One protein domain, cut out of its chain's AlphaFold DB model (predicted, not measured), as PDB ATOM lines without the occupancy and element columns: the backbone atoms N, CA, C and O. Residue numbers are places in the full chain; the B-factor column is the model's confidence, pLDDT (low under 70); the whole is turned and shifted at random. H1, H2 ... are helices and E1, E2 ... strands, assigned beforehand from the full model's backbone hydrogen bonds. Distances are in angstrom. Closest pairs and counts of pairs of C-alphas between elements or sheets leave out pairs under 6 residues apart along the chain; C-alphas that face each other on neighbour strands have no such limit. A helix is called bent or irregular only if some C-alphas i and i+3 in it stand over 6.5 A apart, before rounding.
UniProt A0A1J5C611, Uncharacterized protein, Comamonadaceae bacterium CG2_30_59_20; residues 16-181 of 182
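This is residues 16 to 181 of the 182 residues of an uncharacterized protein of Comamonadaceae bacterium CG2_30_59_20 (UniProt A0A1J5C611). A large, twisted sheet of nine strands curls round H1, and H4 lies beside H1 on that same face, running opposite ways. H5 packs across H4, away from the sheet, while H2 touches H1 and H4 near the end of H1 and the beginning of H4, and the short H3 meets H4 alone among the helices, at the corner by their link. The printed part has 166 residues, with five named helices and nine named strands in the order E1 E2 E3 E4 H1 H2 E5 E6 E7 E8 H3 H4 H5 E9. The sheet runs E8 E7 E6 E5 E1 E2 E3 E4 E9, all antiparallel, and the class is mixed, helices and strands. The whole is compact, with a radius of gyration of the C-alphas of 14.7 A and spans of 40 by 38 by 32 A.

E1, residues 16 to 21, begins at C-alpha 16 (15.954, -54.404, 16.777). E2, residues 26 to 36, is 28.3 A long and bends by 51 degrees at residue 33. E3 is residues 40 to 47, 22.4 A, and E4 residues 53 to 60, 22.8 A. H1, residues 66 to 79, is 20.6 A long; H2, residues 84 to 90, is irregular, with C-alphas 85 and 88 7.6 A apart. E5, residues 94 to 102, is 23.5 A long, followed by E6, residues 111 to 117, E7, 122 to 127, and E8, 135 to 138. H3 is residues 141 to 144, H4 residues 148 to 161, 18.8 A, and H5 residues 165 to 172. E9, residues 176 to 180, ends at C-alpha 180 (5.281, -47.026, 30.094).

E1 to E4 and E5 to E8 are two meanders, each strand the antiparallel neighbour of the one before. Between E1 and E2, a hairpin, N 17 and O 29 are 2.9 A apart; between E5 and E1, N 18 and O 98 are 2.9 A apart. E9, an edge strand, is the antiparallel neighbour of E4, with N 58 and O 177 within hydrogen-bond range at 2.9 A. H1, H2 and H4 on one face of the sheet make two layers. H4, the hub, touches H1 at a shallow tilt of 12 degrees, opposite ways, closest at the C-alphas of Thr 78 and Gly 149, 4.8 A. H4's height over the sheet is 8.5 A. H2 stands at the sheet's level. H5 touches H4 about perpendicular, 89 degrees, closest at the C-alphas of Glu 154 and Trp 165, 4.6 A, and is not on the sheet. H3 and H4 only just touch, only at the corner, with 3 pairs of C-alphas within 8 A, closest Leu 143 and Ala 151, 5.2 A. In H4 and H5 every O i to N i+4 pair is within hydrogen-bond range; H1 has 8 of 10, H2 has 0 of 3 but 2 of 4 O i to N i+3 pairs, and H3 is too short for such a pair.

The C-alphas farthest apart, of Pro 84 and Glu 132, are 40.9 A apart. The printed part has no cut, and no link is long. The mean pLDDT of the printed part is 85.6; residues 80 to 83, 90 to 91 and 104 to 109 are under 70.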
ATOM      1  N   LYS A  16      15.330 -53.841  15.572       93.19
ATOM      2  CA  LYS A  16      15.954 -54.404  16.777       93.19
ATOM      3  C   LYS A  16      17.106 -53.539  17.245       93.19
ATOM      4  O   LYS A  16      17.904 -53.095  16.421       93.19
ATOM      5  N   ILE A  17      17.193 -53.340  18.552       93.19
ATOM      6  CA  ILE A  17      18.317 -52.687  19.215       93.19
ATOM      7  C   ILE A  17      18.958 -53.732  20.113       93.19
ATOM      8  O   ILE A  17      18.260 -54.373  20.886       93.19
ATOM      9  N   GLU A  18      20.266 -53.908  20.003       93.81
ATOM     10  CA  GLU A  18      21.052 -54.776  20.875       93.81
ATOM     11  C   GLU A  18      22.193 -53.943  21.453       93.81
ATOM     12  O   GLU A  18      22.881 -53.237  20.716       93.81
ATOM     13  N   VAL A  19      22.394 -54.002  22.764       92.56
ATOM     14  CA  VAL A  19      23.446 -53.261  23.459       92.56
ATOM     15  C   VAL A  19      24.167 -54.204  24.405       92.56
ATOM     16  O   VAL A  19      23.541 -54.973  25.132       92.56
ATOM     17  N   ILE A  20      25.492 -54.138  24.380       92.25
ATOM     18  CA  ILE A  20      26.366 -54.756  25.366       92.25
ATOM     19  C   ILE A  20      27.072 -53.624  26.093       92.25
ATOM     20  O   ILE A  20      27.724 -52.790  25.454       92.25
ATOM     21  N   ASP A  21      26.927 -53.575  27.408       90.69
ATOM     22  CA  ASP A  21      27.611 -52.581  28.222       90.69
ATOM     23  C   ASP A  21      29.094 -52.936  28.445       90.69
ATOM     24  O   ASP A  21      29.586 -53.991  28.035       90.69
ATOM     25  N   THR A  22      29.839 -52.039  29.086       90.31
ATOM     26  CA  THR A  22      31.259 -52.260  29.408       90.31
ATOM     27  C   THR A  22      31.512 -53.380  30.422       90.31
ATOM     28  O   THR A  22      32.651 -53.813  30.567       90.31
ATOM     29  N   GLU A  23      30.481 -53.840  31.132       89.19
ATOM     30  CA  GLU A  23      30.547 -54.945  32.097       89.19
ATOM     31  C   GLU A  23      30.146 -56.291  31.459       89.19
ATOM     32  O   GLU A  23      30.317 -57.348  32.066       89.19
ATOM     33  N   GLY A  24      29.687 -56.275  30.203       88.62
ATOM     34  CA  GLY A  24      29.290 -57.449  29.431       88.62
ATOM     35  C   GLY A  24      27.806 -57.803  29.534       88.62
ATOM     36  O   GLY A  24      27.394 -58.818  28.959       88.62
ATOM     37  N   PHE A  25      26.990 -56.995  30.218       87.50
ATOM     38  CA  PHE A  25      25.544 -57.193  30.265       87.50
ATOM     39  C   PHE A  25      24.926 -56.901  28.905       87.50
ATOM     40  O   PHE A  25      25.261 -55.918  28.243       87.50
ATOM     41  N   LYS A  26      24.021 -57.787  28.485       89.06
ATOM     42  CA  LYS A  26      23.356 -57.720  27.186       89.06
ATOM     43  C   LYS A  26      21.910 -57.313  27.358       89.06
ATOM     44  O   LYS A  26      21.203 -57.876  28.191       89.06
ATOM     45  N   PHE A  27      21.480 -56.408  26.498       87.31
ATOM     46  CA  PHE A  27      20.127 -55.892  26.471       87.31
ATOM     47  C   PHE A  27      19.654 -55.837  25.036       87.31
ATOM     48  O   PHE A  27      20.383 -55.379  24.154       87.31
ATOM     49  N   ASP A  28      18.427 -56.276  24.805       91.62
ATOM     50  CA  ASP A  28      17.820 -56.184  23.495       91.62
ATOM     51  C   ASP A  28      16.393 -55.656  23.565       91.62
ATOM     52  O   ASP A  28      15.631 -55.945  24.488       91.62
ATOM     53  N   ALA A  29      16.045 -54.854  22.567       91.38
ATOM     54  CA  ALA A  29      14.717 -54.324  22.358       91.38
ATOM     55  C   ALA A  29      14.218 -54.692  20.970       91.38
ATOM     56  O   ALA A  29      14.922 -54.574  19.964       91.38
ATOM     57  N   SER A  30      12.949 -55.077  20.922       92.38
ATOM     58  CA  SER A  30      12.165 -55.046  19.695       92.38
ATOM     59  C   SER A  30      11.450 -53.708  19.612       92.38
ATOM     60  O   SER A  30      10.781 -53.315  20.564       92.38
ATOM     61  N   VAL A  31      11.593 -53.014  18.486       91.31
ATOM     62  CA  VAL A  31      10.879 -51.764  18.220       91.31
ATOM     63  C   VAL A  31       9.941 -52.002  17.048       91.31
ATOM     64  O   VAL A  31      10.362 -52.426  15.972       91.31
ATOM     65  N   PHE A  32       8.660 -51.752  17.283       90.81
ATOM     66  CA  PHE A  32       7.575 -51.942  16.336       90.81
ATOM     67  C   PHE A  32       7.045 -50.563  15.936       90.81
ATOM     68  O   PHE A  32       6.323 -49.936  16.721       90.81
ATOM     69  N   PRO A  33       7.425 -50.046  14.755       89.75
ATOM     70  CA  PRO A  33       6.872 -48.800  14.248       89.75
ATOM     71  C   PRO A  33       5.353 -48.920  14.102       89.75
ATOM     72  O   PRO A  33       4.863 -49.854  13.476       89.75
ATOM     73  N   ALA A  34       4.618 -47.968  14.671       89.81
ATOM     74  CA  ALA A  34       3.163 -47.887  14.560       89.81
ATOM     75  C   ALA A  34       2.739 -46.780  13.584       89.81
ATOM     76  O   ALA A  34       1.828 -46.970  12.785       89.81
ATOM     77  N   VAL A  35       3.423 -45.630  13.619       89.88
ATOM     78  CA  VAL A  35       3.188 -44.498  12.709       89.88
ATOM     79  C   VAL A  35       4.532 -43.923  12.284       89.88
ATOM     80  O   VAL A  35       5.365 -43.604  13.129       89.88
ATOM     81  N   LEU A  36       4.730 -43.771  10.976       87.06
ATOM     82  CA  LEU A  36       5.895 -43.129  10.370       87.06
ATOM     83  C   LEU A  36       5.393 -42.067   9.394       87.06
ATOM     84  O   LEU A  36       4.924 -42.382   8.301       87.06
ATOM     85  N   SER A  37       5.403 -40.810   9.826       85.69
ATOM     86  CA  SER A  37       4.916 -39.687   9.029       85.69
ATOM     87  C   SER A  37       5.777 -38.447   9.227       85.69
ATOM     88  O   SER A  37       6.518 -38.334  10.204       85.69
ATOM     89  N   GLU A  38       5.627 -37.485   8.320       81.56
ATOM     90  CA  GLU A  38       6.325 -36.194   8.360       81.56
ATOM     91  C   GLU A  38       5.927 -35.303   9.540       81.56
ATOM     92  O   GLU A  38       6.531 -34.256   9.715       81.56
ATOM     93  N   CYS A  39       4.904 -35.668  10.315       84.56
ATOM     94  CA  CYS A  39       4.435 -34.895  11.469       84.56
ATOM     95  C   CYS A  39       4.584 -35.663  12.782       84.56
ATOM     96  O   CYS A  39       4.607 -35.074  13.857       84.56
ATOM     97  N   LEU A  40       4.616 -36.989  12.713       89.00
ATOM     98  CA  LEU A  40       4.534 -37.836  13.885       89.00
ATOM     99  C   LEU A  40       5.181 -39.183  13.609       89.00
ATOM    100  O   LEU A  40       4.869 -39.853  12.620       89.00
ATOM    101  N   VAL A  41       6.028 -39.586  14.542       90.56
ATOM    102  CA  VAL A  41       6.698 -40.873  14.544       90.56
ATOM    103  C   VAL A  41       6.379 -41.562  15.867       90.56
ATOM    104  O   VAL A  41       6.697 -41.040  16.931       90.56
ATOM    105  N   THR A  42       5.720 -42.719  15.829       92.06
ATOM    106  CA  THR A  42       5.385 -43.487  17.038       92.06
ATOM    107  C   THR A  42       5.679 -44.961  16.875       92.06
ATOM    108  O   THR A  42       5.500 -45.521  15.792       92.06
ATOM    109  N   GLY A  43       6.051 -45.617  17.967       91.81
ATOM    110  CA  GLY A  43       6.275 -47.053  17.981       91.81
ATOM    111  C   GLY A  43       6.183 -47.639  19.377       91.81
ATOM    112  O   GLY A  43       6.300 -46.932  20.377       91.81
ATOM    113  N   VAL A  44       5.969 -48.948  19.421       91.69
ATOM    114  CA  VAL A  44       6.017 -49.735  20.651       91.69
ATOM    115  C   VAL A  44       7.410 -50.325  20.790       91.69
ATOM    116  O   VAL A  44       7.959 -50.869  19.833       91.69
ATOM    117  N   ILE A  45       7.981 -50.236  21.982       90.12
ATOM    118  CA  ILE A  45       9.262 -50.835  22.331       90.12
ATOM    119  C   ILE A  45       9.017 -51.892  23.381       90.12
ATOM    120  O   ILE A  45       8.300 -51.671  24.355       90.12
ATOM    121  N   GLN A  46       9.649 -53.036  23.187       90.44
ATOM    122  CA  GLN A  46       9.637 -54.125  24.139       90.44
ATOM    123  C   GLN A  46      11.073 -54.541  24.422       90.44
ATOM    124  O   GLN A  46      11.730 -55.151  23.573       90.44
ATOM    125  N   TRP A  47      11.548 -54.203  25.617       88.12
ATOM    126  CA  TRP A  47      12.839 -54.634  26.132       88.12
ATOM    127  C   TRP A  47      12.734 -56.055  26.675       88.12
ATOM    128  O   TRP A  47      11.827 -56.391  27.443       88.12
ATOM    129  N   ARG A  48      13.680 -56.905  26.279       86.62
ATOM    130  CA  ARG A  48      13.803 -58.277  26.768       86.62
ATOM    131  C   ARG A  48      14.622 -58.307  28.054       86.62
ATOM    132  O   ARG A  48      15.759 -58.761  28.090       86.62
ATOM    133  N   CYS A  49      14.019 -57.807  29.121       77.25
ATOM    134  CA  CYS A  49      14.519 -57.899  30.487       77.25
ATOM    135  C   CYS A  49      13.568 -58.745  31.353       77.25
ATOM    136  O   CYS A  49      12.532 -59.223  30.887       77.25
ATOM    137  N   THR A  50      13.959 -59.005  32.603       74.25
ATOM    138  CA  THR A  50      13.113 -59.684  33.594       74.25
ATOM    139  C   THR A  50      12.937 -58.757  34.800       74.25
ATOM    140  O   THR A  50      13.927 -58.534  35.495       74.25
ATOM    141  N   PRO A  51      11.723 -58.234  35.070       75.88
ATOM    142  CA  PRO A  51      10.487 -58.393  34.288       75.88
ATOM    143  C   PRO A  51      10.563 -57.702  32.908       75.88
ATOM    144  O   PRO A  51      11.367 -56.789  32.747       75.88
ATOM    145  N   PRO A  52       9.756 -58.116  31.908       77.25
ATOM    146  CA  PRO A  52       9.705 -57.434  30.616       77.25
ATOM    147  C   PRO A  52       9.238 -55.989  30.772       77.25
ATOM    148  O   PRO A  52       8.283 -55.726  31.503       77.25
ATOM    149  N   ILE A  53       9.866 -55.072  30.036       84.06
ATOM    150  CA  ILE A  53       9.517 -53.650  30.066       84.06
ATOM    151  C   ILE A  53       9.042 -53.231  28.682       84.06
ATOM    152  O   ILE A  53       9.758 -53.361  27.686       84.06
ATOM    153  N   GLY A  54       7.812 -52.730  28.632       86.56
ATOM    154  CA  GLY A  54       7.202 -52.179  27.434       86.56
ATOM    155  C   GLY A  54       7.049 -50.666  27.537       86.56
ATOM    156  O   GLY A  54       6.730 -50.138  28.602       86.56
ATOM    157  N   SER A  55       7.236 -49.959  26.431       87.31
ATOM    158  CA  SER A  55       6.930 -48.534  26.346       87.31
ATOM    159  C   SER A  55       6.408 -48.145  24.970       87.31
ATOM    160  O   SER A  55       6.647 -48.818  23.969       87.31
ATOM    161  N   ILE A  56       5.673 -47.042  24.915       90.44
ATOM    162  CA  ILE A  56       5.326 -46.350  23.680       90.44
ATOM    163  C   ILE A  56       6.257 -45.153  23.573       90.44
ATOM    164  O   ILE A  56       6.320 -44.334  24.489       90.44
ATOM    165  N   VAL A  57       6.951 -45.037  22.447       90.12
ATOM    166  CA  VAL A  57       7.708 -43.838  22.095       90.12
ATOM    167  C   VAL A  57       6.917 -43.023  21.098       90.12
ATOM    168  O   VAL A  57       6.394 -43.544  20.108       90.12
ATOM    169  N   ARG A  58       6.875 -41.721  21.355       91.12
ATOM    170  CA  ARG A  58       6.352 -40.706  20.457       91.12
ATOM    171  C   ARG A  58       7.438 -39.680  20.193       91.12
ATOM    172  O   ARG A  58       7.969 -39.103  21.129       91.12
ATOM    173  N   VAL A  59       7.738 -39.429  18.929       89.69
ATOM    174  CA  VAL A  59       8.662 -38.384  18.493       89.69
ATOM    175  C   VAL A  59       7.907 -37.427  17.582       89.69
ATOM    176  O   VAL A  59       7.179 -37.867  16.686       89.69
ATOM    177  N   ASP A  60       8.054 -36.123  17.822       86.56
ATOM    178  CA  ASP A  60       7.564 -35.115  16.878       86.56
ATOM    179  C   ASP A  60       8.282 -35.321  15.540       86.56
ATOM    180  O   ASP A  60       9.505 -35.263  15.469       86.56
ATOM    181  N   GLY A  61       7.531 -35.663  14.496       73.31
ATOM    182  CA  GLY A  61       8.096 -36.034  13.202       73.31
ATOM    183  C   GLY A  61       8.321 -34.848  12.275       73.31
ATOM    184  O   GLY A  61       8.818 -35.063  11.168       73.31
ATOM    185  N   LYS A  62       7.930 -33.630  12.686       80.19
ATOM    186  CA  LYS A  62       7.886 -32.451  11.819       80.19
ATOM    187  C   LYS A  62       9.218 -32.222  11.106       80.19
ATOM    188  O   LYS A  62      10.221 -31.920  11.739       80.19
ATOM    189  N   GLY A  63       9.205 -32.340   9.777       74.81
ATOM    190  CA  GLY A  63      10.382 -32.093   8.931       74.81
ATOM    191  C   GLY A  63      11.352 -33.274   8.802       74.81
ATOM    192  O   GLY A  63      12.410 -33.134   8.188       74.81
ATOM    193  N   LEU A  64      11.004 -34.455   9.328       82.12
ATOM    194  CA  LEU A  64      11.804 -35.663   9.145       82.12
ATOM    195  C   LEU A  64      11.557 -36.314   7.787       82.12
ATOM    196  O   LEU A  64      10.460 -36.790   7.485       82.12
ATOM    197  N   ASN A  65      12.637 -36.457   7.021       79.38
ATOM    198  CA  ASN A  65      12.653 -37.300   5.829       79.38
ATOM    199  C   ASN A  65      12.287 -38.758   6.187       79.38
ATOM    200  O   ASN A  65      12.659 -39.221   7.270       79.38
ATOM    201  N   PRO A  66      11.675 -39.536   5.271       74.00
ATOM    202  CA  PRO A  66      11.233 -40.911   5.545       74.00
ATOM    203  C   PRO A  66      12.299 -41.838   6.161       74.00
ATOM    204  O   PRO A  66      12.006 -42.622   7.060       74.00
ATOM    205  N   GLY A  67      13.566 -41.720   5.746       73.81
ATOM    206  CA  GLY A  67      14.670 -42.498   6.328       73.81
ATOM    207  C   GLY A  67      15.030 -42.108   7.768       73.81
ATOM    208  O   GLY A  67      15.461 -42.954   8.549       73.81
ATOM    209  N   CYS A  68      14.815 -40.847   8.147       85.25
ATOM    210  CA  CYS A  68      15.092 -40.336   9.489       85.25
ATOM    211  C   CYS A  68      14.038 -40.773  10.515       85.25
ATOM    212  O   CYS A  68      14.320 -40.760  11.707       85.25
ATOM    213  N   GLN A  69      12.845 -41.183  10.077       88.12
ATOM    214  CA  GLN A  69      11.744 -41.554  10.972       88.12
ATOM    215  C   GLN A  69      12.054 -42.841  11.758       88.12
ATOM    216  O   GLN A  69      11.828 -42.905  12.963       88.12
ATOM    217  N   TYR A  70      12.672 -43.842  11.123       87.94
ATOM    218  CA  TYR A  70      13.137 -45.044  11.829       87.94
ATOM    219  C   TYR A  70      14.262 -44.729  12.823       87.94
ATOM    220  O   TYR A  70      14.285 -45.263  13.931       87.94
ATOM    221  N   LEU A  71      15.182 -43.831  12.455       89.38
ATOM    222  CA  LEU A  71      16.247 -43.393  13.358       89.38
ATOM    223  C   LEU A  71      15.690 -42.592  14.537       89.38
ATOM    224  O   LEU A  71      16.152 -42.778  15.655       89.38
ATOM    225  N   ALA A  72      14.646 -41.789  14.321       89.81
ATOM    226  CA  ALA A  72      13.933 -41.095  15.387       89.81
ATOM    227  C   ALA A  72      13.313 -42.076  16.391       89.81
ATOM    228  O   ALA A  72      13.433 -41.857  17.594       89.81
ATOM    229  N   LEU A  73      12.716 -43.183  15.925       89.31
ATOM    230  CA  LEU A  73      12.223 -44.235  16.824       89.31
ATOM    231  C   LEU A  73      13.347 -44.908  17.601       89.31
ATOM    232  O   LEU A  73      13.208 -45.087  18.807       89.31
ATOM    233  N   ALA A  74      14.448 -45.275  16.939       89.25
ATOM    234  CA  ALA A  74      15.585 -45.895  17.616       89.25
ATOM    235  C   ALA A  74      16.172 -44.959  18.681       89.25
ATOM    236  O   ALA A  74      16.383 -45.369  19.819       89.25
ATOM    237  N   TRP A  75      16.355 -43.687  18.323       90.00
ATOM    238  CA  TRP A  75      16.794 -42.633  19.225       90.00
ATOM    239  C   TRP A  75      15.852 -42.501  20.424       90.00
ATOM    240  O   TRP A  75      16.287 -42.654  21.564       90.00
ATOM    241  N   GLY A  76      14.552 -42.313  20.187       88.56
ATOM    242  CA  GLY A  76      13.551 -42.209  21.248       88.56
ATOM    243  C   GLY A  76      13.496 -43.453  22.140       88.56
ATOM    244  O   GLY A  76      13.415 -43.327  23.358       88.56
ATOM    245  N   ALA A  77      13.637 -44.651  21.565       86.44
ATOM    246  CA  ALA A  77      13.657 -45.910  22.312       86.44
ATOM    247  C   ALA A  77      14.802 -45.990  23.320       86.44
ATOM    248  O   ALA A  77      14.638 -46.537  24.405       86.44
ATOM    249  N   THR A  78      15.950 -45.421  22.963       83.62
ATOM    250  CA  THR A  78      17.150 -45.379  23.807       83.62
ATOM    251  C   THR A  78      17.215 -44.174  24.745       83.62
ATOM    252  O   THR A  78      18.038 -44.163  25.655       83.62
ATOM    253  N   LEU A  79      16.362 -43.162  24.539       76.00
ATOM    254  CA  LEU A  79      16.180 -42.068  25.495       76.00
ATOM    255  C   LEU A  79      15.370 -42.514  26.713       76.00
ATOM    256  O   LEU A  79      15.491 -41.917  27.775       76.00
ATOM    257  N   GLY A  80      14.556 -43.561  26.574       59.78
ATOM    258  CA  GLY A  80      13.796 -44.148  27.669       59.78
ATOM    259  C   GLY A  80      14.622 -45.196  28.368       59.78
ATOM    260  O   GLY A  80      15.108 -46.134  27.755       59.78
ATOM    261  N   THR A  81      14.696 -45.161  29.680       54.44
ATOM    262  CA  THR A  81      13.471 -45.323  30.460       54.44
ATOM    263  C   THR A  81      13.797 -45.029  31.917       54.44
ATOM    264  O   THR A  81      14.877 -45.369  32.390       54.44
ATOM    265  N   ASP A  82      12.836 -44.470  32.650       54.72
ATOM    266  CA  ASP A  82      12.900 -44.321  34.114       54.72
ATOM    267  C   ASP A  82      12.964 -45.677  34.858       54.72
ATOM    268  O   ASP A  82      12.940 -45.728  36.087       54.72
ATOM    269  N   ALA A  83      13.033 -46.787  34.116       64.12
ATOM    270  CA  ALA A  83      13.255 -48.123  34.628       64.12
ATOM    271  C   ALA A  83      14.722 -48.293  35.061       64.12
ATOM    272  O   ALA A  83      15.619 -48.177  34.215       64.12
ATOM    273  N   PRO A  84      14.991 -48.616  36.339       70.19
ATOM    274  CA  PRO A  84      16.343 -48.835  36.856       70.19
ATOM    275  C   PRO A  84      17.186 -49.800  36.009       70.19
ATOM    276  O   PRO A  84      18.389 -49.601  35.857       70.19
ATOM    277  N   GLU A  85      16.551 -50.811  35.417       70.12
ATOM    278  CA  GLU A  85      17.172 -51.847  34.591       70.12
ATOM    279  C   GLU A  85      17.727 -51.321  33.257       70.12
ATOM    280  O   GLU A  85      18.534 -51.991  32.619       70.12
ATOM    281  N   LEU A  86      17.299 -50.135  32.825       72.69
ATOM    282  CA  LEU A  86      17.581 -49.564  31.506       72.69
ATOM    283  C   LEU A  86      18.272 -48.193  31.581       72.69
ATOM    284  O   LEU A  86      18.614 -47.615  30.548       72.69
ATOM    285  N   VAL A  87      18.568 -47.699  32.790       73.62
ATOM    286  CA  VAL A  87      19.303 -46.439  33.029       73.62
ATOM    287  C   VAL A  87      20.649 -46.409  32.294       73.62
ATOM    288  O   VAL A  87      21.095 -45.350  31.851       73.62
ATOM    289  N   PHE A  88      21.294 -47.563  32.098       71.12
ATOM    290  CA  PHE A  88      22.570 -47.648  31.385       71.12
ATOM    291  C   PHE A  88      22.469 -47.227  29.904       71.12
ATOM    292  O   PHE A  88      23.477 -46.812  29.339       71.12
ATOM    293  N   LEU A  89      21.285 -47.277  29.274       73.44
ATOM    294  CA  LEU A  89      21.086 -46.810  27.892       73.44
ATOM    295  C   LEU A  89      21.268 -45.294  27.768       73.44
ATOM    296  O   LEU A  89      21.747 -44.794  26.747       73.44
ATOM    297  N   GLN A  90      20.929 -44.565  28.832       69.44
ATOM    298  CA  GLN A  90      21.215 -43.139  28.957       69.44
ATOM    299  C   GLN A  90      22.632 -42.875  29.481       69.44
ATOM    300  O   GLN A  90      23.103 -41.740  29.443       69.44
ATOM    301  N   ALA A  91      23.335 -43.906  29.951       66.19
ATOM    302  CA  ALA A  91      24.733 -43.798  30.321       66.19
ATOM    303  C   ALA A  91      25.634 -43.965  29.087       66.19
ATOM    304  O   ALA A  91      25.326 -44.653  28.114       66.19
ATOM    305  N   ASN A  92      26.814 -43.363  29.140       77.75
ATOM    306  CA  ASN A  92      27.865 -43.524  28.139       77.75
ATOM    307  C   ASN A  92      28.711 -44.790  28.369       77.75
ATOM    308  O   ASN A  92      29.928 -44.773  28.214       77.75
ATOM    309  N   ARG A  93      28.064 -45.884  28.793       82.69
ATOM    310  CA  ARG A  93      28.717 -47.125  29.253       82.69
ATOM    311  C   ARG A  93      28.484 -48.310  28.314       82.69
ATOM    312  O   ARG A  93      28.378 -49.446  28.763       82.69
ATOM    313  N   TRP A  94      28.390 -48.066  27.012       91.62
ATOM    314  CA  TRP A  94      28.223 -49.127  26.019       91.62
ATOM    315  C   TRP A  94      29.583 -49.561  25.449       91.62
ATOM    316  O   TRP A  94      30.462 -48.737  25.212       91.62
ATOM    317  N   ALA A  95      29.761 -50.864  25.230       93.75
ATOM    318  CA  ALA A  95      30.934 -51.440  24.569       93.75
ATOM    319  C   ALA A  95      30.623 -51.826  23.119       93.75
ATOM    320  O   ALA A  95      31.433 -51.598  22.218       93.75
ATOM    321  N   LEU A  96      29.434 -52.385  22.894       95.75
ATOM    322  CA  LEU A  96      28.936 -52.745  21.576       95.75
ATOM    323  C   LEU A  96      27.465 -52.367  21.465       95.75
ATOM    324  O   LEU A  96      26.697 -52.551  22.405       95.75
ATOM    325  N   ALA A  97      27.067 -51.861  20.308       95.44
ATOM    326  CA  ALA A  97      25.674 -51.568  20.022       95.44
ATOM    327  C   ALA A  97      25.338 -51.962  18.589       95.44
ATOM    328  O   ALA A  97      26.144 -51.765  17.681       95.44
ATOM    329  N   ARG A  98      24.146 -52.505  18.367       96.38
ATOM    330  CA  ARG A  98      23.657 -52.869  17.042       96.38
ATOM    331  C   ARG A  98      22.233 -52.380  16.858       96.38
ATOM    332  O   ARG A  98      21.366 -52.639  17.686       96.38
ATOM    333  N   LEU A  99      21.996 -51.713  15.738       95.06
ATOM    334  CA  LEU A  99      20.673 -51.333  15.268       95.06
ATOM    335  C   LEU A  99      20.369 -52.108  13.987       95.06
ATOM    336  O   LEU A  99      21.135 -52.073  13.028       95.06
ATOM    337  N   SER A 100      19.243 -52.811  13.979       93.00
ATOM    338  CA  SER A 100      18.722 -53.519  12.813       93.00
ATOM    339  C   SER A 100      17.472 -52.811  12.315       93.00
ATOM    340  O   SER A 100      16.524 -52.639  13.080       93.00
ATOM    341  N   LEU A 101      17.472 -52.415  11.046       88.69
ATOM    342  CA  LEU A 101      16.415 -51.633  10.412       88.69
ATOM    343  C   LEU A 101      15.899 -52.351   9.165       88.69
ATOM    344  O   LEU A 101      16.708 -52.932   8.437       88.69
ATOM    345  N   PRO A 102      14.598 -52.265   8.853       83.06
ATOM    346  CA  PRO A 102      14.129 -52.622   7.524       83.06
ATOM    347  C   PRO A 102      14.778 -51.695   6.487       83.06
ATOM    348  O   PRO A 102      14.916 -50.486   6.703       83.06
ATOM    349  N   LYS A 103      15.189 -52.241   5.339       72.69
ATOM    350  CA  LYS A 103      15.716 -51.437   4.235       72.69
ATOM    351  C   LYS A 103      14.581 -50.584   3.668       72.69
ATOM    352  O   LYS A 103      13.730 -51.059   2.925       72.69
ATOM    353  N   VAL A 104      14.611 -49.294   3.998       60.75
ATOM    354  CA  VAL A 104      13.583 -48.292   3.653       60.75
ATOM    355  C   VAL A 104      13.411 -48.109   2.129       60.75
ATOM    356  O   VAL A 104      12.421 -47.553   1.668       60.75
ATOM    357  N   LEU A 105      14.342 -48.625   1.317       53.12
ATOM    358  CA  LEU A 105      14.347 -48.506  -0.140       53.12
ATOM    359  C   LEU A 105      13.976 -49.837  -0.821       53.12
ATOM    360  O   LEU A 105      14.832 -50.586  -1.291       53.12
ATOM    361  N   GLY A 106      12.671 -50.104  -0.900       46.19
ATOM    362  CA  GLY A 106      12.064 -50.837  -2.018       46.19
ATOM    363  C   GLY A 106      11.916 -52.360  -1.923       46.19
ATOM    364  O   GLY A 106      11.271 -52.924  -2.806       46.19
ATOM    365  N   ARG A 107      12.443 -53.054  -0.900       48.28
ATOM    366  CA  ARG A 107      12.186 -54.501  -0.706       48.28
ATOM    367  C   ARG A 107      11.968 -54.865   0.761       48.28
ATOM    368  O   ARG A 107      12.845 -54.680   1.595       48.28
ATOM    369  N   THR A 108      10.808 -55.453   1.037       53.31
ATOM    370  CA  THR A 108      10.236 -55.726   2.367       53.31
ATOM    371  C   THR A 108      10.945 -56.810   3.190       53.31
ATOM    372  O   THR A 108      10.567 -57.031   4.333       53.31
ATOM    373  N   SER A 109      11.977 -57.474   2.658       58.00
ATOM    374  CA  SER A 109      12.679 -58.572   3.344       58.00
ATOM    375  C   SER A 109      14.175 -58.339   3.570       58.00
ATOM    376  O   SER A 109      14.864 -59.251   4.018       58.00
ATOM    377  N   GLN A 110      14.715 -57.171   3.209       76.00
ATOM    378  CA  GLN A 110      16.132 -56.866   3.423       76.00
ATOM    379  C   GLN A 110      16.297 -56.057   4.708       76.00
ATOM    380  O   GLN A 110      15.706 -54.984   4.833       76.00
ATOM    381  N   MET A 111      17.110 -56.555   5.638       85.50
ATOM    382  CA  MET A 111      17.518 -55.800   6.819       85.50
ATOM    383  C   MET A 111      18.866 -55.129   6.585       85.50
ATOM    384  O   MET A 111      19.723 -55.616   5.840       85.50
ATOM    385  N   VAL A 112      19.031 -53.992   7.247       88.94
ATOM    386  CA  VAL A 112      20.300 -53.293   7.375       88.94
ATOM    387  C   VAL A 112      20.717 -53.326   8.831       88.94
ATOM    388  O   VAL A 112      19.914 -53.042   9.719       88.94
ATOM    389  N   HIS A 113      21.975 -53.661   9.071       93.81
ATOM    390  CA  HIS A 113      22.552 -53.753  10.398       93.81
ATOM    391  C   HIS A 113      23.649 -52.718  10.536       93.81
ATOM    392  O   HIS A 113      24.615 -52.739   9.784       93.81
ATOM    393  N   VAL A 114      23.510 -51.829  11.510       95.62
ATOM    394  CA  VAL A 114      24.560 -50.893  11.894       95.62
ATOM    395  C   VAL A 114      25.118 -51.355  13.229       95.62
ATOM    396  O   VAL A 114      24.374 -51.435  14.203       95.62
ATOM    397  N   THR A 115      26.406 -51.684  13.271       97.62
ATOM    398  CA  THR A 115      27.102 -52.170  14.471       97.62
ATOM    399  C   THR A 115      28.184 -51.182  14.867       97.62
ATOM    400  O   THR A 115      29.003 -50.802  14.036       97.62
ATOM    401  N   LEU A 116      28.206 -50.777  16.129       97.38
ATOM    402  CA  LEU A 116      29.190 -49.884  16.722       97.38
ATOM    403  C   LEU A 116      29.995 -50.680  17.745       97.38
ATOM    404  O   LEU A 116      29.414 -51.327  18.614       97.38
ATOM    405  N   SER A 117      31.317 -50.594  17.661       96.81
ATOM    406  CA  SER A 117      32.250 -51.116  18.658       96.81
ATOM    407  C   SER A 117      32.998 -49.943  19.274       96.81
ATOM    408  O   SER A 117      33.754 -49.256  18.582       96.81
ATOM    409  N   ALA A 118      32.789 -49.699  20.568       94.12
ATOM    410  CA  ALA A 118      33.560 -48.706  21.306       94.12
ATOM    411  C   ALA A 118      34.995 -49.187  21.563       94.12
ATOM    412  O   ALA A 118      35.912 -48.372  21.611       94.12
ATOM    413  N   LEU A 119      35.190 -50.508  21.664       92.81
ATOM    414  CA  LEU A 119      36.500 -51.142  21.832       92.81
ATOM    415  C   LEU A 119      37.403 -50.894  20.622       92.81
ATOM    416  O   LEU A 119      38.555 -50.500  20.780       92.81
ATOM    417  N   ASP A 120      36.856 -51.078  19.420       95.75
ATOM    418  CA  ASP A 120      37.595 -50.874  18.171       95.75
ATOM    419  C   ASP A 120      37.486 -49.430  17.657       95.75
ATOM    420  O   ASP A 120      38.136 -49.074  16.679       95.75
ATOM    421  N   ALA A 121      36.643 -48.603  18.288       96.44
ATOM    422  CA  ALA A 121      36.246 -47.274  17.819       96.44
ATOM    423  C   ALA A 121      35.747 -47.265  16.359       96.44
ATOM    424  O   ALA A 121      35.991 -46.317  15.606       96.44
ATOM    425  N   MET A 122      35.022 -48.314  15.954       98.00
ATOM    426  CA  MET A 122      34.568 -48.527  14.577       98.00
ATOM    427  C   MET A 122      33.062 -48.763  14.498       98.00
ATOM    428  O   MET A 122      32.496 -49.533  15.273       98.00
ATOM    429  N   ALA A 123      32.425 -48.134  13.511       97.88
ATOM    430  CA  ALA A 123      31.062 -48.432  13.105       97.88
ATOM    431  C   ALA A 123      31.054 -49.123  11.744       97.88
ATOM    432  O   ALA A 123      31.770 -48.722  10.826       97.88
ATOM    433  N   ASN A 124      30.204 -50.131  11.612       97.19
ATOM    434  CA  ASN A 124      30.038 -50.939  10.417       97.19
ATOM    435  C   ASN A 124      28.573 -50.941  10.007       97.19
ATOM    436  O   ASN A 124      27.687 -50.932  10.860       97.19
ATOM    437  N   ILE A 125      28.328 -50.971   8.705       94.44
ATOM    438  CA  ILE A 125      27.011 -51.209   8.132       94.44
ATOM    439  C   ILE A 125      27.062 -52.438   7.233       94.44
ATOM    440  O   ILE A 125      27.902 -52.519   6.336       94.44
ATOM    441  N   ASP A 126      26.137 -53.360   7.467       92.94
ATOM    442  CA  ASP A 126      25.982 -54.617   6.751       92.94
ATOM    443  C   ASP A 126      24.557 -54.754   6.209       92.94
ATOM    444  O   ASP A 126      23.586 -54.330   6.839       92.94
ATOM    445  N   PHE A 127      24.434 -55.390   5.048       89.38
ATOM    446  CA  PHE A 127      23.167 -55.674   4.382       89.38
ATOM    447  C   PHE A 127      23.061 -57.186   4.187       89.38
ATOM    448  O   PHE A 127      23.982 -57.787   3.631       89.38
ATOM    449  N   ASP A 128      21.950 -57.797   4.606       85.75
ATOM    450  CA  ASP A 128      21.805 -59.266   4.631       85.75
ATOM    451  C   ASP A 128      22.087 -59.948   3.286       85.75
ATOM    452  O   ASP A 128      22.607 -61.059   3.246       85.75
ATOM    453  N   ASN A 129      21.758 -59.282   2.178       81.19
ATOM    454  CA  ASN A 129      21.848 -59.844   0.829       81.19
ATOM    455  C   ASN A 129      22.736 -59.021  -0.119       81.19
ATOM    456  O   ASN A 129      22.679 -59.227  -1.326       81.19
ATOM    457  N   GLU A 130      23.513 -58.071   0.413       84.50
ATOM    458  CA  GLU A 130      24.377 -57.162  -0.362       84.50
ATOM    459  C   GLU A 130      25.712 -56.930   0.384       84.50
ATOM    460  O   GLU A 130      26.025 -55.808   0.803       84.50
ATOM    461  N   PRO A 131      26.506 -57.991   0.639       81.75
ATOM    462  CA  PRO A 131      27.748 -57.898   1.412       81.75
ATOM    463  C   PRO A 131      28.803 -56.984   0.767       81.75
ATOM    464  O   PRO A 131      29.698 -56.494   1.449       81.75
ATOM    465  N   GLU A 132      28.708 -56.721  -0.532       85.12
ATOM    466  CA  GLU A 132      29.559 -55.775  -1.254       85.12
ATOM    467  C   GLU A 132      29.293 -54.309  -0.882       85.12
ATOM    468  O   GLU A 132      30.158 -53.459  -1.073       85.12
ATOM    469  N   GLN A 133      28.120 -54.002  -0.316       84.38
ATOM    470  CA  GLN A 133      27.758 -52.652   0.134       84.38
ATOM    471  C   GLN A 133      28.200 -52.358   1.571       84.38
ATOM    472  O   GLN A 133      27.889 -51.286   2.115       84.38
ATOM    473  N   ARG A 134      28.933 -53.296   2.183       89.19
ATOM    474  CA  ARG A 134      29.514 -53.129   3.510       89.19
ATOM    475  C   ARG A 134      30.409 -51.912   3.555       89.19
ATOM    476  O   ARG A 134      31.262 -51.698   2.694       89.19
ATOM    477  N   ARG A 135      30.206 -51.104   4.585       92.31
ATOM    478  CA  ARG A 135      31.008 -49.911   4.825       92.31
ATOM    479  C   ARG A 135      31.391 -49.862   6.288       92.31
ATOM    480  O   ARG A 135      30.624 -50.270   7.155       92.31
ATOM    481  N   SER A 136      32.564 -49.309   6.534       95.94
ATOM    482  CA  SER A 136      33.106 -49.112   7.867       95.94
ATOM    483  C   SER A 136      33.601 -47.685   7.975       95.94
ATOM    484  O   SER A 136      34.150 -47.144   7.012       95.94
ATOM    485  N   GLN A 137      33.418 -47.069   9.134       96.62
ATOM    486  CA  GLN A 137      33.996 -45.765   9.421       96.62
ATOM    487  C   GLN A 137      34.344 -45.636  10.910       96.62
ATOM    488  O   GLN A 137      33.672 -46.251  11.743       96.62
ATOM    489  N   PRO A 138      35.363 -44.834  11.259       97.69
ATOM    490  CA  PRO A 138      35.682 -44.547  12.651       97.69
ATOM    491  C   PRO A 138      34.524 -43.857  13.374       97.69
ATOM    492  O   PRO A 138      33.804 -43.043  12.790       97.69
ATOM    493  N   ILE A 139      34.376 -44.149  14.663       97.12
ATOM    494  CA  ILE A 139      33.451 -43.446  15.551       97.12
ATOM    495  C   ILE A 139      34.166 -42.212  16.100       97.12
ATOM    496  O   ILE A 139      35.275 -42.300  16.625       97.12
ATOM    497  N   ALA A 140      33.529 -41.045  15.993       95.06
ATOM    498  CA  ALA A 140      34.095 -39.825  16.549       95.06
ATOM    499  C   ALA A 140      34.254 -39.946  18.083       95.06
ATOM    500  O   ALA A 140      33.339 -40.443  18.743       95.06
ATOM    501  N   PRO A 141      35.352 -39.445  18.688       94.38
ATOM    502  CA  PRO A 141      35.616 -39.639  20.118       94.38
ATOM    503  C   PRO A 141      34.494 -39.168  21.052       94.38
ATOM    504  O   PRO A 141      34.225 -39.802  22.064       94.38
ATOM    505  N   HIS A 142      33.800 -38.083  20.697       93.50
ATOM    506  CA  HIS A 142      32.684 -37.567  21.492       93.50
ATOM    507  C   HIS A 142      31.444 -38.478  21.461       93.50
ATOM    508  O   HIS A 142      30.626 -38.411  22.370       93.50
ATOM    509  N   LEU A 143      31.293 -39.332  20.440       93.94
ATOM    510  CA  LEU A 143      30.205 -40.311  20.371       93.94
ATOM    511  C   LEU A 143      30.506 -41.543  21.226       93.94
ATOM    512  O   LEU A 143      29.582 -42.115  21.801       93.94
ATOM    513  N   LEU A 144      31.783 -41.915  21.366       93.00
ATOM    514  CA  LEU A 144      32.214 -42.990  22.269       93.00
ATOM    515  C   LEU A 144      31.885 -42.674  23.731       93.00
ATOM    516  O   LEU A 144      31.577 -43.574  24.501       93.00
ATOM    517  N   SER A 145      31.911 -41.392  24.106       90.12
ATOM    518  CA  SER A 145      31.528 -40.916  25.438       90.12
ATOM    519  C   SER A 145      30.074 -40.437  25.533       90.12
ATOM    520  O   SER A 145      29.696 -39.856  26.553       90.12
ATOM    521  N   SER A 146      29.259 -40.679  24.501       90.56
ATOM    522  CA  SER A 146      27.840 -40.310  24.459       90.56
ATOM    523  C   SER A 146      26.918 -41.482  24.795       90.56
ATOM    524  O   SER A 146      27.355 -42.629  24.906       90.56
ATOM    525  N   THR A 147      25.624 -41.192  24.945       89.88
ATOM    526  CA  THR A 147      24.602 -42.230  25.118       89.88
ATOM    527  C   THR A 147      24.553 -43.141  23.895       89.88
ATOM    528  O   THR A 147      24.779 -42.703  22.761       89.88
ATOM    529  N   VAL A 148      24.213 -44.414  24.108       89.62
ATOM    530  CA  VAL A 148      24.140 -45.386  23.006       89.62
ATOM    531  C   VAL A 148      23.136 -44.948  21.940       89.62
ATOM    532  O   VAL A 148      23.366 -45.140  20.750       89.62
ATOM    533  N   GLY A 149      22.061 -44.282  22.359       89.06
ATOM    534  CA  GLY A 149      21.052 -43.724  21.474       89.06
ATOM    535  C   GLY A 149      21.565 -42.677  20.508       89.06
ATOM    536  O   GLY A 149      21.288 -42.740  19.308       89.06
ATOM    537  N   LEU A 150      22.332 -41.713  21.022       89.94
ATOM    538  CA  LEU A 150      22.929 -40.675  20.192       89.94
ATOM    539  C   LEU A 150      23.968 -41.278  19.245       89.94
ATOM    540  O   LEU A 150      23.921 -41.004  18.047       89.94
ATOM    541  N   ALA A 151      24.851 -42.138  19.762       93.00
ATOM    542  CA  ALA A 151      25.875 -42.803  18.965       93.00
ATOM    543  C   ALA A 151      25.261 -43.648  17.839       93.00
ATOM    544  O   ALA A 151      25.633 -43.480  16.675       93.00
ATOM    545  N   LEU A 152      24.284 -44.510  18.151       93.25
ATOM    546  CA  LEU A 152      23.595 -45.335  17.156       93.25
ATOM    547  C   LEU A 152      22.928 -44.476  16.091       93.25
ATOM    548  O   LEU A 152      23.075 -44.768  14.906       93.25
ATOM    549  N   SER A 153      22.222 -43.419  16.488       92.12
ATOM    550  CA  SER A 153      21.476 -42.578  15.550       92.12
ATOM    551  C   SER A 153      22.407 -41.774  14.646       92.12
ATOM    552  O   SER A 153      22.201 -41.750  13.434       92.12
ATOM    553  N   GLU A 154      23.480 -41.199  15.197       94.56
ATOM    554  CA  GLU A 154      24.498 -40.475  14.430       94.56
ATOM    555  C   GLU A 154      25.213 -41.392  13.440       94.56
ATOM    556  O   GLU A 154      25.217 -41.116  12.239       94.56
ATOM    557  N   MET A 155      25.761 -42.517  13.905       95.69
ATOM    558  CA  MET A 155      26.512 -43.420  13.032       95.69
ATOM    559  C   MET A 155      25.610 -44.072  11.982       95.69
ATOM    560  O   MET A 155      26.000 -44.176  10.820       95.69
ATOM    561  N   SER A 156      24.381 -44.447  12.352       92.88
ATOM    562  CA  SER A 156      23.407 -44.987  11.398       92.88
ATOM    563  C   SER A 156      23.015 -43.943  10.362       92.88
ATOM    564  O   SER A 156      23.004 -44.252   9.175       92.88
ATOM    565  N   SER A 157      22.765 -42.698  10.770       91.62
ATOM    566  CA  SER A 157      22.454 -41.598   9.855       91.62
ATOM    567  C   SER A 157      23.593 -41.333   8.867       91.62
ATOM    568  O   SER A 157      23.366 -41.240   7.659       91.62
ATOM    569  N   GLN A 158      24.839 -41.285   9.339       93.06
ATOM    570  CA  GLN A 158      25.991 -41.057   8.469       93.06
ATOM    571  C   GLN A 158      26.224 -42.217   7.490       93.06
ATOM    572  O   GLN A 158      26.500 -41.988   6.308       93.06
ATOM    573  N   LEU A 159      26.091 -43.461   7.953       91.81
ATOM    574  CA  LEU A 159      26.306 -44.648   7.128       91.81
ATOM    575  C   LEU A 159      25.162 -44.871   6.125       91.81
ATOM    576  O   LEU A 159      25.425 -45.148   4.951       91.81
ATOM    577  N   LEU A 160      23.906 -44.716   6.543       87.88
ATOM    578  CA  LEU A 160      22.726 -44.955   5.705       87.88
ATOM    579  C   LEU A 160      22.391 -43.769   4.809       87.88
ATOM    580  O   LEU A 160      22.189 -43.941   3.610       87.88
ATOM    581  N   LEU A 161      22.313 -42.580   5.401       86.25
ATOM    582  CA  LEU A 161      21.695 -41.401   4.795       86.25
ATOM    583  C   LEU A 161      22.717 -40.334   4.389       86.25
ATOM    584  O   LEU A 161      22.347 -39.352   3.754       86.25
ATOM    585  N   ARG A 162      24.002 -40.525   4.726       90.12
ATOM    586  CA  ARG A 162      25.098 -39.582   4.433       90.12
ATOM    587  C   ARG A 162      24.872 -38.185   5.023       90.12
ATOM    588  O   ARG A 162      25.310 -37.191   4.453       90.12
ATOM    589  N   LEU A 163      24.216 -38.120   6.178       89.94
ATOM    590  CA  LEU A 163      23.920 -36.879   6.893       89.94
ATOM    591  C   LEU A 163      24.143 -37.044   8.398       89.94
ATOM    592  O   LEU A 163      24.080 -38.157   8.919       89.94
ATOM    593  N   SER A 164      24.397 -35.934   9.094       91.75
ATOM    594  CA  SER A 164      24.562 -35.933  10.552       91.75
ATOM    595  C   SER A 164      23.208 -35.955  11.253       91.75
ATOM    596  O   SER A 164      22.341 -35.131  10.957       91.75
ATOM    597  N   TRP A 165      23.035 -36.872  12.203       91.56
ATOM    598  CA  TRP A 165      21.826 -36.940  13.022       91.56
ATOM    599  C   TRP A 165      21.710 -35.726  13.936       91.56
ATOM    600  O   TRP A 165      20.634 -35.160  14.085       91.56
ATOM    601  N   GLN A 166      22.822 -35.259  14.493       87.31
ATOM    602  CA  GLN A 166      22.843 -34.062  15.321       87.31
ATOM    603  C   GLN A 166      22.375 -32.821  14.550       87.31
ATOM    604  O   GLN A 166      21.658 -31.986  15.106       87.31
ATOM    605  N   ALA A 167      22.699 -32.721  13.257       87.19
ATOM    606  CA  ALA A 167      22.144 -31.680  12.393       87.19
ATOM    607  C   ALA A 167      20.617 -31.817  12.229       87.19
ATOM    608  O   ALA A 167      19.911 -30.813  12.298       87.19
ATOM    609  N   VAL A 168      20.097 -33.044  12.087       86.25
ATOM    610  CA  VAL A 168      18.645 -33.316  12.051       86.25
ATOM    611  C   VAL A 168      17.970 -32.921  13.365       86.25
ATOM    612  O   VAL A 168      16.949 -32.239  13.329       86.25
ATOM    613  N   LEU A 169      18.543 -33.294  14.513       83.31
ATOM    614  CA  LEU A 169      18.030 -32.920  15.835       83.31
ATOM    615  C   LEU A 169      17.957 -31.398  15.992       83.31
ATOM    616  O   LEU A 169      16.943 -30.867  16.438       83.31
ATOM    617  N   SER A 170      19.022 -30.704  15.586       82.12
ATOM    618  CA  SER A 170      19.150 -29.252  15.739       82.12
ATOM    619  C   SER A 170      18.185 -28.488  14.831       82.12
ATOM    620  O   SER A 170      17.656 -27.456  15.226       82.12
ATOM    621  N   ALA A 171      17.938 -28.993  13.619       82.06
ATOM    622  CA  ALA A 171      17.053 -28.354  12.649       82.06
ATOM    623  C   ALA A 171      15.556 -28.523  12.966       82.06
ATOM    624  O   ALA A 171      14.757 -27.708  12.511       82.06
ATOM    625  N   ASN A 172      15.173 -29.566  13.711       79.44
ATOM    626  CA  ASN A 172      13.765 -29.941  13.904       79.44
ATOM    627  C   ASN A 172      13.290 -29.872  15.366       79.44
ATOM    628  O   ASN A 172      12.153 -30.237  15.637       79.44
ATOM    629  N   GLU A 173      14.142 -29.437  16.306       77.12
ATOM    630  CA  GLU A 173      13.838 -29.390  17.750       77.12
ATOM    631  C   GLU A 173      13.188 -30.686  18.276       77.12
ATOM    632  O   GLU A 173      12.249 -30.653  19.075       77.12
ATOM    633  N   LEU A 174      13.671 -31.842  17.799       78.88
ATOM    634  CA  LEU A 174      13.025 -33.127  18.063       78.88
ATOM    635  C   LEU A 174      12.918 -33.403  19.563       78.88
ATOM    636  O   LEU A 174      13.898 -33.319  20.308       78.88
ATOM    637  N   LYS A 175      11.724 -33.821  19.983       81.94
ATOM    638  CA  LYS A 175      11.438 -34.289  21.341       81.94
ATOM    639  C   LYS A 175      10.853 -35.685  21.272       81.94
ATOM    640  O   LYS A 175       9.976 -35.943  20.448       81.94
ATOM    641  N   ALA A 176      11.345 -36.561  22.140       84.81
ATOM    642  CA  ALA A 176      10.768 -37.874  22.363       84.81
ATOM    643  C   ALA A 176      10.017 -37.884  23.698       84.81
ATOM    644  O   ALA A 176      10.538 -37.427  24.714       84.81
ATOM    645  N   GLU A 177       8.811 -38.430  23.683       86.50
ATOM    646  CA  GLU A 177       7.983 -38.714  24.848       86.50
ATOM    647  C   GLU A 177       7.841 -40.228  24.984       86.50
ATOM    648  O   GLU A 177       7.711 -40.943  23.984       86.50
ATOM    649  N   ILE A 178       7.887 -40.718  26.222       84.25
ATOM    650  CA  ILE A 178       7.952 -42.148  26.518       84.25
ATOM    651  C   ILE A 178       6.891 -42.470  27.549       84.25
ATOM    652  O   ILE A 178       6.867 -41.892  28.632       84.25
ATOM    653  N   PHE A 179       6.018 -43.402  27.197       84.31
ATOM    654  CA  PHE A 179       4.894 -43.803  28.024       84.31
ATOM    655  C   PHE A 179       5.074 -45.274  28.400       84.31
ATOM    656  O   PHE A 179       5.150 -46.106  27.494       84.31
ATOM    657  N   PRO A 180       5.181 -45.630  29.691       82.62
ATOM    658  CA  PRO A 180       5.281 -47.026  30.094       82.62
ATOM    659  C   PRO A 180       4.000 -47.781  29.722       82.62
ATOM    660  O   PRO A 180       2.893 -47.254  29.851       82.62
ATOM    661  N   LEU A 181       4.154 -49.022  29.265       77.88
ATOM    662  CA  LEU A 181       3.051 -49.973  29.179       77.88
ATOM    663  C   LEU A 181       2.873 -50.564  30.582       77.88
ATOM    664  O   LEU A 181       3.763 -51.262  31.064       77.88
TER     665      LEU A 181